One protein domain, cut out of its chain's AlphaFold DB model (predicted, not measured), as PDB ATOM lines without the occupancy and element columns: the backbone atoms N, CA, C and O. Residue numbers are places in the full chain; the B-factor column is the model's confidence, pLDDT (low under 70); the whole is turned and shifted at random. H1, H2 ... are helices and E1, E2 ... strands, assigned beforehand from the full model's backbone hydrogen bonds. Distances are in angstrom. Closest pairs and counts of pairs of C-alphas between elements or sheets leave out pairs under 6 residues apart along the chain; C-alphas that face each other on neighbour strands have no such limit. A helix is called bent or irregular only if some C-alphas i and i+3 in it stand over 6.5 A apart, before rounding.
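AT A GLANCE: This is residues 30 to 105 of the 105 residues of the protein "Protein-tyrosine-phosphatase" of Klebsiella pneumoniae (UniProt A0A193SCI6). A very small sheet of two parallel strands, E1 and E2, lies between two unequal helical parts: on one side the hairpin of H2 and H3 with the short H1 near H3, and on the other the long single helix H4, set apart from the other helices. A long link with no named element, residues 65 to 81, leads from E2 to H4, and residues 78 to 83, where that link runs into H4, stick out. The printed part has 76 residues, with four named helices and two named strands in the order H1, E1, H2, H3, E2, H4, and its class is mostly helix. It is only just compact, close to loose, with a radius of gyration of the C-alphas of 13.4 A, and the C-alphas span 37 by 33 by 20 A.

IN THESE COORDINATES: E1 is residues 40 to 42 and E2 is residues 62 to 64. H2 is residues 45 to 54, 14.6 A long from first to last C-alpha, and H3 is residues 56 to 61, 10.3 A long. H3 is irregular: C-alphas 57 and 60 are 7.3 A apart. H1 is residues 33 to 36, with C-alpha 33 at (202.585, 265.169, 223.378). H4 is residues 82 to 103, 31.1 A long, from C-alpha 82 at (177.537, 245.185, 223.575) to C-alpha 103 at (187.601, 271.942, 235.921).

HOW THE PARTS SIT: E1 and E2 are parallel neighbours, with 36 degrees between their directions. C-alphas 40 and 62 face each other at 4.7 A. N 42 and O 63 are within hydrogen-bond range at 2.9 A, as are N 63 and O 40 at 2.9 A. E1, H2 with H3, and E2 form a strand-helix-strand unit, two parallel strands joined through helices, and its crossover is right-handed. The closest C-alphas of H2 and E2 are those of Ile 48 and Val 62, 6.5 A apart. H2 and H3 form a helical hairpin: they touch, closest at the C-alphas of Ser 52 and Arg 59, 5.5 A apart, and run opposite ways at a steep tilt of 42 degrees. H1 and H3 are close but not clearly touching, with the C-alphas of Ala 34 and Ala 58 closest at 6.2 A. H4 is apart from H1, H2, H3 and E1. In H2 and H4 every O i to N i+4 pair is within hydrogen-bond range; in H3 it is 0 of 2, with 2 of 3 O i to N i+3 pairs within range, and H1 is too short for an O i to N i+4 pair.

THE WHOLE: The two C-alphas farthest apart are those of Arg 79 and Lys 105, 37.9 A. The printed part has no cut, and it ends at Lys 105, the chain's last residue. The link from E2 to H4, 17 residues, is long; the other four links are tight. The mean pLDDT of the printed part is 92.8, and one residue, 105, is under 70.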
ATOM      1  N   SER A  30     203.333 260.080 223.196       93.44
ATOM      2  CA  SER A  30     204.755 260.430 223.162       93.44
ATOM      3  C   SER A  30     205.093 261.453 224.240       93.44
ATOM      4  O   SER A  30     204.233 262.190 224.726       93.44
ATOM      5  N   SER A  31     206.372 261.536 224.604       93.38
ATOM      6  CA  SER A  31     206.837 262.502 225.604       93.38
ATOM      7  C   SER A  31     206.687 263.959 225.154       93.38
ATOM      8  O   SER A  31     206.553 264.834 226.008       93.38
ATOM      9  N   SER A  32     206.693 264.230 223.842       93.94
ATOM     10  CA  SER A  32     206.387 265.549 223.281       93.94
ATOM     11  C   SER A  32     204.924 265.907 223.469       93.94
ATOM     12  O   SER A  32     204.648 266.955 224.044       93.94
ATOM     13  N   MET A  33     204.016 264.989 223.134       94.25
ATOM     14  CA  MET A  33     202.585 265.169 223.378       94.25
ATOM     15  C   MET A  33     202.319 265.415 224.863       94.25
ATOM     16  O   MET A  33     201.586 266.324 225.228       94.25
ATOM     17  N   ALA A  34     202.995 264.678 225.747       94.19
ATOM     18  CA  ALA A  34     202.868 264.878 227.184       94.19
ATOM     19  C   ALA A  34     203.253 266.296 227.646       94.19
ATOM     20  O   ALA A  34     202.806 266.721 228.706       94.19
ATOM     21  N   ARG A  35     204.092 267.036 226.905       92.88
ATOM     22  CA  ARG A  35     204.440 268.434 227.222       92.88
ATOM     23  C   ARG A  35     203.380 269.432 226.761       92.88
ATOM     24  O   ARG A  35     203.292 270.490 227.366       92.88
ATOM     25  N   GLU A  36     202.586 269.086 225.754       95.38
ATOM     26  CA  GLU A  36     201.561 269.958 225.164       95.38
ATOM     27  C   GLU A  36     200.310 270.096 226.046       95.38
ATOM     28  O   GLU A  36     199.591 271.083 225.931       95.38
ATOM     29  N   TYR A  37     200.058 269.137 226.941       95.00
ATOM     30  CA  TYR A  37     198.861 269.111 227.790       95.00
ATOM     31  C   TYR A  37     199.200 269.302 229.268       95.00
ATOM     32  O   TYR A  37     200.157 268.716 229.775       95.00
ATOM     33  N   GLU A  38     198.390 270.076 229.987       94.19
ATOM     34  CA  GLU A  38     198.552 270.312 231.431       94.19
ATOM     35  C   GLU A  38     197.972 269.191 232.298       94.19
ATOM     36  O   GLU A  38     198.402 269.015 233.432       94.19
ATOM     37  N   LEU A  39     197.055 268.393 231.745       95.25
ATOM     38  CA  LEU A  39     196.411 267.262 232.402       95.25
ATOM     39  C   LEU A  39     196.299 266.091 231.424       95.25
ATOM     40  O   LEU A  39     195.887 266.265 230.278       95.25
ATOM     41  N   ILE A  40     196.654 264.894 231.885       96.44
ATOM     42  CA  ILE A  40     196.548 263.652 231.120       96.44
ATOM     43  C   ILE A  40     195.654 262.692 231.905       96.44
ATOM     44  O   ILE A  40     195.982 262.304 233.026       96.44
ATOM     45  N   LEU A  41     194.529 262.300 231.308       96.69
ATOM     46  CA  LEU A  41     193.571 261.378 231.915       96.69
ATOM     47  C   LEU A  41     193.703 259.992 231.289       96.69
ATOM     48  O   LEU A  41     193.677 259.853 230.067       96.69
ATOM     49  N   VAL A  42     193.842 258.965 232.127       96.75
ATOM     50  CA  VAL A  42     193.994 257.573 231.685       96.75
ATOM     51  C   VAL A  42     192.950 256.650 232.301       96.75
ATOM     52  O   VAL A  42     192.415 256.917 233.372       96.75
ATOM     53  N   MET A  43     192.668 255.536 231.627       96.00
ATOM     54  CA  MET A  43     191.598 254.614 232.035       96.00
ATOM     55  C   MET A  43     191.981 253.676 233.192       96.00
ATOM     56  O   MET A  43     191.139 253.337 234.019       96.00
ATOM     57  N   GLU A  44     193.250 253.269 233.279       95.88
ATOM     58  CA  GLU A  44     193.733 252.223 234.188       95.88
ATOM     59  C   GLU A  44     195.070 252.623 234.826       95.88
ATOM     60  O   GLU A  44     195.839 253.397 234.253       95.88
ATOM     61  N   ASN A  45     195.388 252.051 235.991       93.69
ATOM     62  CA  ASN A  45     196.633 252.344 236.712       93.69
ATOM     63  C   ASN A  45     197.878 251.917 235.925       93.69
ATOM     64  O   ASN A  45     198.890 252.615 235.955       93.69
ATOM     65  N   LYS A  46     197.781 250.834 235.145       94.62
ATOM     66  CA  LYS A  46     198.866 250.384 234.260       94.62
ATOM     67  C   LYS A  46     199.301 251.477 233.275       94.62
ATOM     68  O   LYS A  46     200.489 251.643 233.029       94.62
ATOM     69  N   HIS A  47     198.364 252.298 232.790       94.94
ATOM     70  CA  HIS A  47     198.682 253.405 231.887       94.94
ATOM     71  C   HIS A  47     199.459 254.514 232.602       94.94
ATOM     72  O   HIS A  47     200.311 255.155 231.993       94.94
ATOM     73  N   ILE A  48     199.217 254.733 233.900       93.94
ATOM     74  CA  ILE A  48     200.018 255.671 234.698       93.94
ATOM     75  C   ILE A  48     201.467 255.183 234.736       93.94
ATOM     76  O   ILE A  48     202.381 255.969 234.493       93.94
ATOM     77  N   GLU A  49     201.690 253.895 234.990       94.12
ATOM     78  CA  GLU A  49     203.031 253.303 235.010       94.12
ATOM     79  C   GLU A  49     203.715 253.362 233.638       94.12
ATOM     80  O   GLU A  49     204.886 253.730 233.546       94.12
ATOM     81  N   GLU A  50     202.994 253.051 232.560       94.50
ATOM     82  CA  GLU A  50     203.506 253.128 231.188       94.50
ATOM     83  C   GLU A  50     203.885 254.557 230.795       94.50
ATOM     84  O   GLU A  50     204.990 254.794 230.302       94.50
ATOM     85  N   ILE A  51     203.024 255.537 231.082       93.88
ATOM     86  CA  ILE A  51     203.339 256.945 230.828       93.88
ATOM     87  C   ILE A  51     204.520 257.394 231.683       93.88
ATOM     88  O   ILE A  51     205.369 258.130 231.193       93.88
ATOM     89  N   SER A  52     204.634 256.918 232.924       91.81
ATOM     90  CA  SER A  52     205.777 257.237 233.789       91.81
ATOM     91  C   SER A  52     207.103 256.750 233.209       91.81
ATOM     92  O   SER A  52     208.126 257.392 233.425       91.81
ATOM     93  N   LYS A  53     207.094 255.648 232.445       94.19
ATOM     94  CA  LYS A  53     208.274 255.143 231.727       94.19
ATOM     95  C   LYS A  53     208.595 255.983 230.486       94.19
ATOM     96  O   LYS A  53     209.762 256.232 230.211       94.19
ATOM     97  N   ILE A  54     207.577 256.425 229.743       93.38
ATOM     98  CA  ILE A  54     207.739 257.186 228.486       93.38
ATOM     99  C   ILE A  54     208.058 258.669 228.742       93.38
ATOM    100  O   ILE A  54     208.846 259.285 228.025       93.38
ATOM    101  N   ALA A  55     207.411 259.264 229.739       94.31
ATOM    102  CA  ALA A  55     207.479 260.679 230.072       94.31
ATOM    103  C   ALA A  55     207.473 260.873 231.600       94.31
ATOM    104  O   ALA A  55     206.467 261.329 232.155       94.31
ATOM    105  N   PRO A  56     208.588 260.577 232.298       93.00
ATOM    106  CA  PRO A  56     208.684 260.719 233.754       93.00
ATOM    107  C   PRO A  56     208.279 262.114 234.258       93.00
ATOM    108  O   PRO A  56     207.606 262.243 235.278       93.00
ATOM    109  N   GLN A  57     208.603 263.163 233.494       91.88
ATOM    110  CA  GLN A  57     208.249 264.552 233.796       91.88
ATOM    111  C   GLN A  57     206.737 264.826 233.799       91.88
ATOM    112  O   GLN A  57     206.288 265.810 234.377       91.88
ATOM    113  N   ALA A  58     205.940 263.980 233.144       93.31
ATOM    114  CA  ALA A  58     204.492 264.121 233.103       93.31
ATOM    115  C   ALA A  58     203.797 263.429 234.285       93.31
ATOM    116  O   ALA A  58     202.609 263.659 234.489       93.31
ATOM    117  N   ARG A  59     204.509 262.634 235.102       92.31
ATOM    118  CA  ARG A  59     203.930 261.829 236.195       92.31
ATOM    119  C   ARG A  59     203.001 262.613 237.120       92.31
ATOM    120  O   ARG A  59     201.982 262.066 237.541       92.31
ATOM    121  N   GLY A  60     203.364 263.851 237.457       93.44
ATOM    122  CA  GLY A  60     202.607 264.705 238.380       93.44
ATOM    123  C   GLY A  60     201.274 265.211 237.825       93.44
ATOM    124  O   GLY A  60     200.434 265.657 238.594       93.44
ATOM    125  N   LYS A  61     201.065 265.103 236.508       94.81
ATOM    126  CA  LYS A  61     199.852 265.539 235.806       94.81
ATOM    127  C   LYS A  61     199.095 264.404 235.116       94.81
ATOM    128  O   LYS A  61     198.222 264.661 234.290       94.81
ATOM    129  N   VAL A  62     199.432 263.150 235.429       96.38
ATOM    130  CA  VAL A  62     198.665 261.978 234.982       96.38
ATOM    131  C   VAL A  62     197.718 261.537 236.090       96.38
ATOM    132  O   VAL A  62     198.161 261.253 237.205       96.38
ATOM    133  N   MET A  63     196.429 261.442 235.777       96.25
ATOM    134  CA  MET A  63     195.383 261.020 236.711       96.25
ATOM    135  C   MET A  63     194.438 260.005 236.064       96.25
ATOM    136  O   MET A  63     194.330 259.922 234.842       96.25
ATOM    137  N   LEU A  64     193.743 259.215 236.887       96.94
ATOM    138  CA  LEU A  64     192.688 258.331 236.392       96.94
ATOM    139  C   LEU A  64     191.479 259.148 235.936       96.94
ATOM    140  O   LEU A  64     191.043 260.063 236.636       96.94
ATOM    141  N   LEU A  65     190.863 258.753 234.824       97.44
ATOM    142  CA  LEU A  65     189.577 259.308 234.417       97.44
ATOM    143  C   LEU A  65     188.527 259.056 235.514       97.44
ATOM    144  O   LEU A  65     187.856 259.983 235.947       97.44
ATOM    145  N   GLY A  66     188.487 257.855 236.093       96.06
ATOM    146  CA  GLY A  66     187.614 257.535 237.230       96.06
ATOM    147  C   GLY A  66     188.122 257.992 238.607       96.06
ATOM    148  O   GLY A  66     187.672 257.452 239.619       96.06
ATOM    149  N   TYR A  67     189.056 258.955 238.695       95.94
ATOM    150  CA  TYR A  67     189.641 259.409 239.969       95.94
ATOM    151  C   TYR A  67     188.575 259.817 241.000       95.94
ATOM    152  O   TYR A  67     188.587 259.343 242.138       95.94
ATOM    153  N   TRP A  68     187.592 260.609 240.572       95.38
ATOM    154  CA  TRP A  68     186.499 261.106 241.418       95.38
ATOM    155  C   TRP A  68     185.450 260.048 241.781       95.38
ATOM    156  O   TRP A  68     184.588 260.297 242.617       95.38
ATOM    157  N   MET A  69     185.541 258.854 241.196       93.81
ATOM    158  CA  MET A  69     184.679 257.709 241.485       93.81
ATOM    159  C   MET A  69     185.395 256.691 242.382       93.81
ATOM    160  O   MET A  69     185.368 255.497 242.102       93.81
ATOM    161  N   ASN A  70     186.063 257.148 243.445       92.75
ATOM    162  CA  ASN A  70     186.928 256.319 244.299       92.75
ATOM    163  C   ASN A  70     188.104 255.684 243.539       92.75
ATOM    164  O   ASN A  70     188.412 254.510 243.733       92.75
ATOM    165  N   SER A  71     188.766 256.451 242.663       91.56
ATOM    166  CA  SER A  71     189.897 255.960 241.855       91.56
ATOM    167  C   SER A  71     189.561 254.706 241.043       91.56
ATOM    168  O   SER A  71     190.357 253.772 240.931       91.56
ATOM    169  N   LYS A  72     188.350 254.682 240.476       91.88
ATOM    170  CA  LYS A  72     187.858 253.550 239.697       91.88
ATOM    171  C   LYS A  72     188.606 253.455 238.372       91.88
ATOM    172  O   LYS A  72     188.752 254.438 237.651       91.88
ATOM    173  N   GLN A  73     189.056 252.245 238.057       94.12
ATOM    174  CA  GLN A  73     189.616 251.924 236.750       94.12
ATOM    175  C   GLN A  73     188.478 251.624 235.774       94.12
ATOM    176  O   GLN A  73     187.504 250.956 236.131       94.12
ATOM    177  N   ILE A  74     188.607 252.129 234.553       93.25
ATOM    178  CA  ILE A  74     187.657 251.909 233.468       93.25
ATOM    179  C   ILE A  74     188.245 250.797 232.593       93.25
ATOM    180  O   ILE A  74     189.284 251.012 231.972       93.25
ATOM    181  N   PRO A  75     187.648 249.593 232.589       89.56
ATOM    182  CA  PRO A  75     188.203 248.463 231.863       89.56
ATOM    183  C   PRO A  75     188.034 248.648 230.357       89.56
ATOM    184  O   PRO A  75     187.021 249.175 229.901       89.56
ATOM    185  N   ASP A  76     188.984 248.132 229.586       87.31
ATOM    186  CA  ASP A  76     188.865 248.085 228.131       87.31
ATOM    187  C   ASP A  76     187.717 247.130 227.704       87.31
ATOM    188  O   ASP A  76     187.700 245.952 228.118       87.31
ATOM    189  N   PRO A  77     186.722 247.607 226.926       84.81
ATOM    190  CA  PRO A  77     185.639 246.780 226.407       84.81
ATOM    191  C   PRO A  77     186.029 245.992 225.146       84.81
ATOM    192  O   PRO A  77     185.219 245.208 224.657       84.81
ATOM    193  N   TYR A  78     187.245 246.157 224.617       77.25
ATOM    194  CA  TYR A  78     187.665 245.567 223.348       77.25
ATOM    195  C   TYR A  78     187.378 244.058 223.263       77.25
ATOM    196  O   TYR A  78     187.766 243.274 224.134       77.25
ATOM    197  N   ARG A  79     186.693 243.659 222.179       76.19
ATOM    198  CA  ARG A  79     186.224 242.286 221.889       76.19
ATOM    199  C   ARG A  79     185.241 241.688 222.909       76.19
ATOM    200  O   ARG A  79     185.117 240.465 222.980       76.19
ATOM    201  N   LYS A  80     184.543 242.513 223.692       82.50
ATOM    202  CA  LYS A  80     183.459 242.071 224.585       82.50
ATOM    203  C   LYS A  80     182.082 242.324 223.971       82.50
ATOM    204  O   LYS A  80     181.970 242.836 222.859       82.50
ATOM    205  N   SER A  81     181.044 241.903 224.691       88.81
ATOM    206  CA  SER A  81     179.653 242.083 224.286       88.81
ATOM    207  C   SER A  81     179.241 243.556 224.280       88.81
ATOM    208  O   SER A  81     179.901 244.409 224.877       88.81
ATOM    209  N   GLU A  82     178.121 243.846 223.626       90.06
ATOM    210  CA  GLU A  82     177.537 245.185 223.575       90.06
ATOM    211  C   GLU A  82     177.281 245.757 224.982       90.06
ATOM    212  O   GLU A  82     177.609 246.909 225.258       90.06
ATOM    213  N   GLU A  83     176.800 244.931 225.918       90.31
ATOM    214  CA  GLU A  83     176.536 245.337 227.304       90.31
ATOM    215  C   GLU A  83     177.816 245.756 228.039       90.31
ATOM    216  O   GLU A  83     177.784 246.616 228.923       90.31
ATOM    217  N   ALA A  84     178.962 245.168 227.680       90.94
ATOM    218  CA  ALA A  84     180.244 245.571 228.239       90.94
ATOM    219  C   ALA A  84     180.658 246.961 227.738       90.94
ATOM    220  O   ALA A  84     181.153 247.761 228.533       90.94
ATOM    221  N   PHE A  85     180.427 247.268 226.458       92.06
ATOM    222  CA  PHE A  85     180.658 248.612 225.924       92.06
ATOM    223  C   PHE A  85     179.709 249.638 226.548       92.06
ATOM    224  O   PHE A  85     180.167 250.705 226.940       92.06
ATOM    225  N   GLU A  86     178.429 249.303 226.708       93.25
ATOM    226  CA  GLU A  86     177.434 250.163 227.359       93.25
ATOM    227  C   GLU A  86     177.827 250.482 228.812       93.25
ATOM    228  O   GLU A  86     177.856 251.640 229.229       93.25
ATOM    229  N   SER A  87     178.233 249.466 229.577       93.31
ATOM    230  CA  SER A  87     178.714 249.641 230.952       93.31
ATOM    231  C   SER A  87     179.956 250.539 231.021       93.31
ATOM    232  O   SER A  87     180.054 251.413 231.886       93.31
ATOM    233  N   VAL A  88     180.901 250.372 230.088       94.50
ATOM    234  CA  VAL A  88     182.094 251.226 230.001       94.50
ATOM    235  C   VAL A  88     181.734 252.656 229.602       94.50
ATOM    236  O   VAL A  88     182.251 253.588 230.217       94.50
ATOM    237  N   TYR A  89     180.828 252.844 228.640       95.06
ATOM    238  CA  TYR A  89     180.351 254.164 228.230       95.06
ATOM    239  C   TYR A  89     179.777 254.933 229.425       95.06
ATOM    240  O   TYR A  89     180.226 256.039 229.716       95.06
ATOM    241  N   GLN A  90     178.891 254.307 230.204       94.94
ATOM    242  CA  GLN A  90     178.300 254.924 231.398       94.94
ATOM    243  C   GLN A  90     179.340 255.273 232.474       94.94
ATOM    244  O   GLN A  90     179.171 256.236 233.225       94.94
ATOM    245  N   LEU A  91     180.419 254.490 232.597       95.38
ATOM    246  CA  LEU A  91     181.525 254.820 233.501       95.38
ATOM    247  C   LEU A  91     182.320 256.031 233.007       95.38
ATOM    248  O   LEU A  91     182.691 256.877 233.824       95.38
ATOM    249  N   ILE A  92     182.579 256.108 231.702       96.00
ATOM    250  CA  ILE A  92     183.269 257.239 231.073       96.00
ATOM    251  C   ILE A  92     182.432 258.507 231.231       96.00
ATOM    252  O   ILE A  92     182.956 259.501 231.718       96.00
ATOM    253  N   GLU A  93     181.143 258.458 230.902       95.81
ATOM    254  CA  GLU A  93     180.221 259.592 230.993       95.81
ATOM    255  C   GLU A  93     180.193 260.188 232.406       95.81
ATOM    256  O   GLU A  93     180.557 261.350 232.593       95.81
ATOM    257  N   LYS A  94     179.913 259.367 233.426       96.00
ATOM    258  CA  LYS A  94     179.915 259.801 234.836       96.00
ATOM    259  C   LYS A  94     181.263 260.368 235.275       96.00
ATOM    260  O   LYS A  94     181.327 261.328 236.042       96.00
ATOM    261  N   SER A  95     182.359 259.772 234.808       96.81
ATOM    262  CA  SER A  95     183.701 260.271 235.111       96.81
ATOM    263  C   SER A  95     183.939 261.645 234.481       96.81
ATOM    264  O   SER A  95     184.458 262.542 235.146       96.81
ATOM    265  N   CYS A  96     183.534 261.828 233.222       96.00
ATOM    266  CA  CYS A  96     183.641 263.087 232.490       96.00
ATOM    267  C   CYS A  96     182.803 264.197 233.132       96.00
ATOM    268  O   CYS A  96     183.308 265.306 233.282       96.00
ATOM    269  N   GLU A  97     181.579 263.908 233.580       96.12
ATOM    270  CA  GLU A  97     180.737 264.866 234.314       96.12
ATOM    271  C   GLU A  97     181.422 265.361 235.594       96.12
ATOM    272  O   GLU A  97     181.496 266.566 235.854       96.12
ATOM    273  N   LEU A  98     181.984 264.436 236.381       96.62
ATOM    274  CA  LEU A  98     182.708 264.774 237.606       96.62
ATOM    275  C   LEU A  98     183.952 265.617 237.313       96.62
ATOM    276  O   LEU A  98     184.212 266.584 238.027       96.62
ATOM    277  N   TRP A  99     184.707 265.287 236.263       96.75
ATOM    278  CA  TRP A  99     185.853 266.090 235.838       96.75
ATOM    279  C   TRP A  99     185.446 267.482 235.368       96.75
ATOM    280  O   TRP A  99     186.038 268.459 235.821       96.75
ATOM    281  N   ALA A 100     184.418 267.594 234.525       96.06
ATOM    282  CA  ALA A 100     183.911 268.874 234.045       96.06
ATOM    283  C   ALA A 100     183.502 269.784 235.214       96.06
ATOM    284  O   ALA A 100     183.902 270.945 235.261       96.06
ATOM    285  N   ALA A 101     182.810 269.241 236.221       95.62
ATOM    286  CA  ALA A 101     182.431 269.985 237.422       95.62
ATOM    287  C   ALA A 101     183.631 270.463 238.268       95.62
ATOM    288  O   ALA A 101     183.517 271.447 239.001       95.62
ATOM    289  N   LYS A 102     184.774 269.767 238.207       94.06
ATOM    290  CA  LYS A 102     186.005 270.150 238.920       94.06
ATOM    291  C   LYS A 102     186.866 271.135 238.142       94.06
ATOM    292  O   LYS A 102     187.527 271.945 238.777       94.06
ATOM    293  N   LEU A 103     186.851 271.057 236.814       92.75
ATOM    294  CA  LEU A 103     187.601 271.942 235.921       92.75
ATOM    295  C   LEU A 103     186.879 273.268 235.646       92.75
ATOM    296  O   LEU A 103     187.520 274.236 235.267       92.75
ATOM    297  N   ALA A 104     185.557 273.328 235.838       85.56
ATOM    298  CA  ALA A 104     184.765 274.551 235.685       85.56
ATOM    299  C   ALA A 104     184.916 275.553 236.852       85.56
ATOM    300  O   ALA A 104     184.173 276.535 236.912       85.56
ATOM    301  N   LYS A 105     185.826 275.290 237.795       56.84
ATOM    302  CA  LYS A 105     186.177 276.177 238.909       56.84
ATOM    303  C   LYS A 105     187.554 276.774 238.689       56.84
ATOM    304  O   LYS A 105     187.695 277.969 239.016       56.84
TER     305      LYS A 105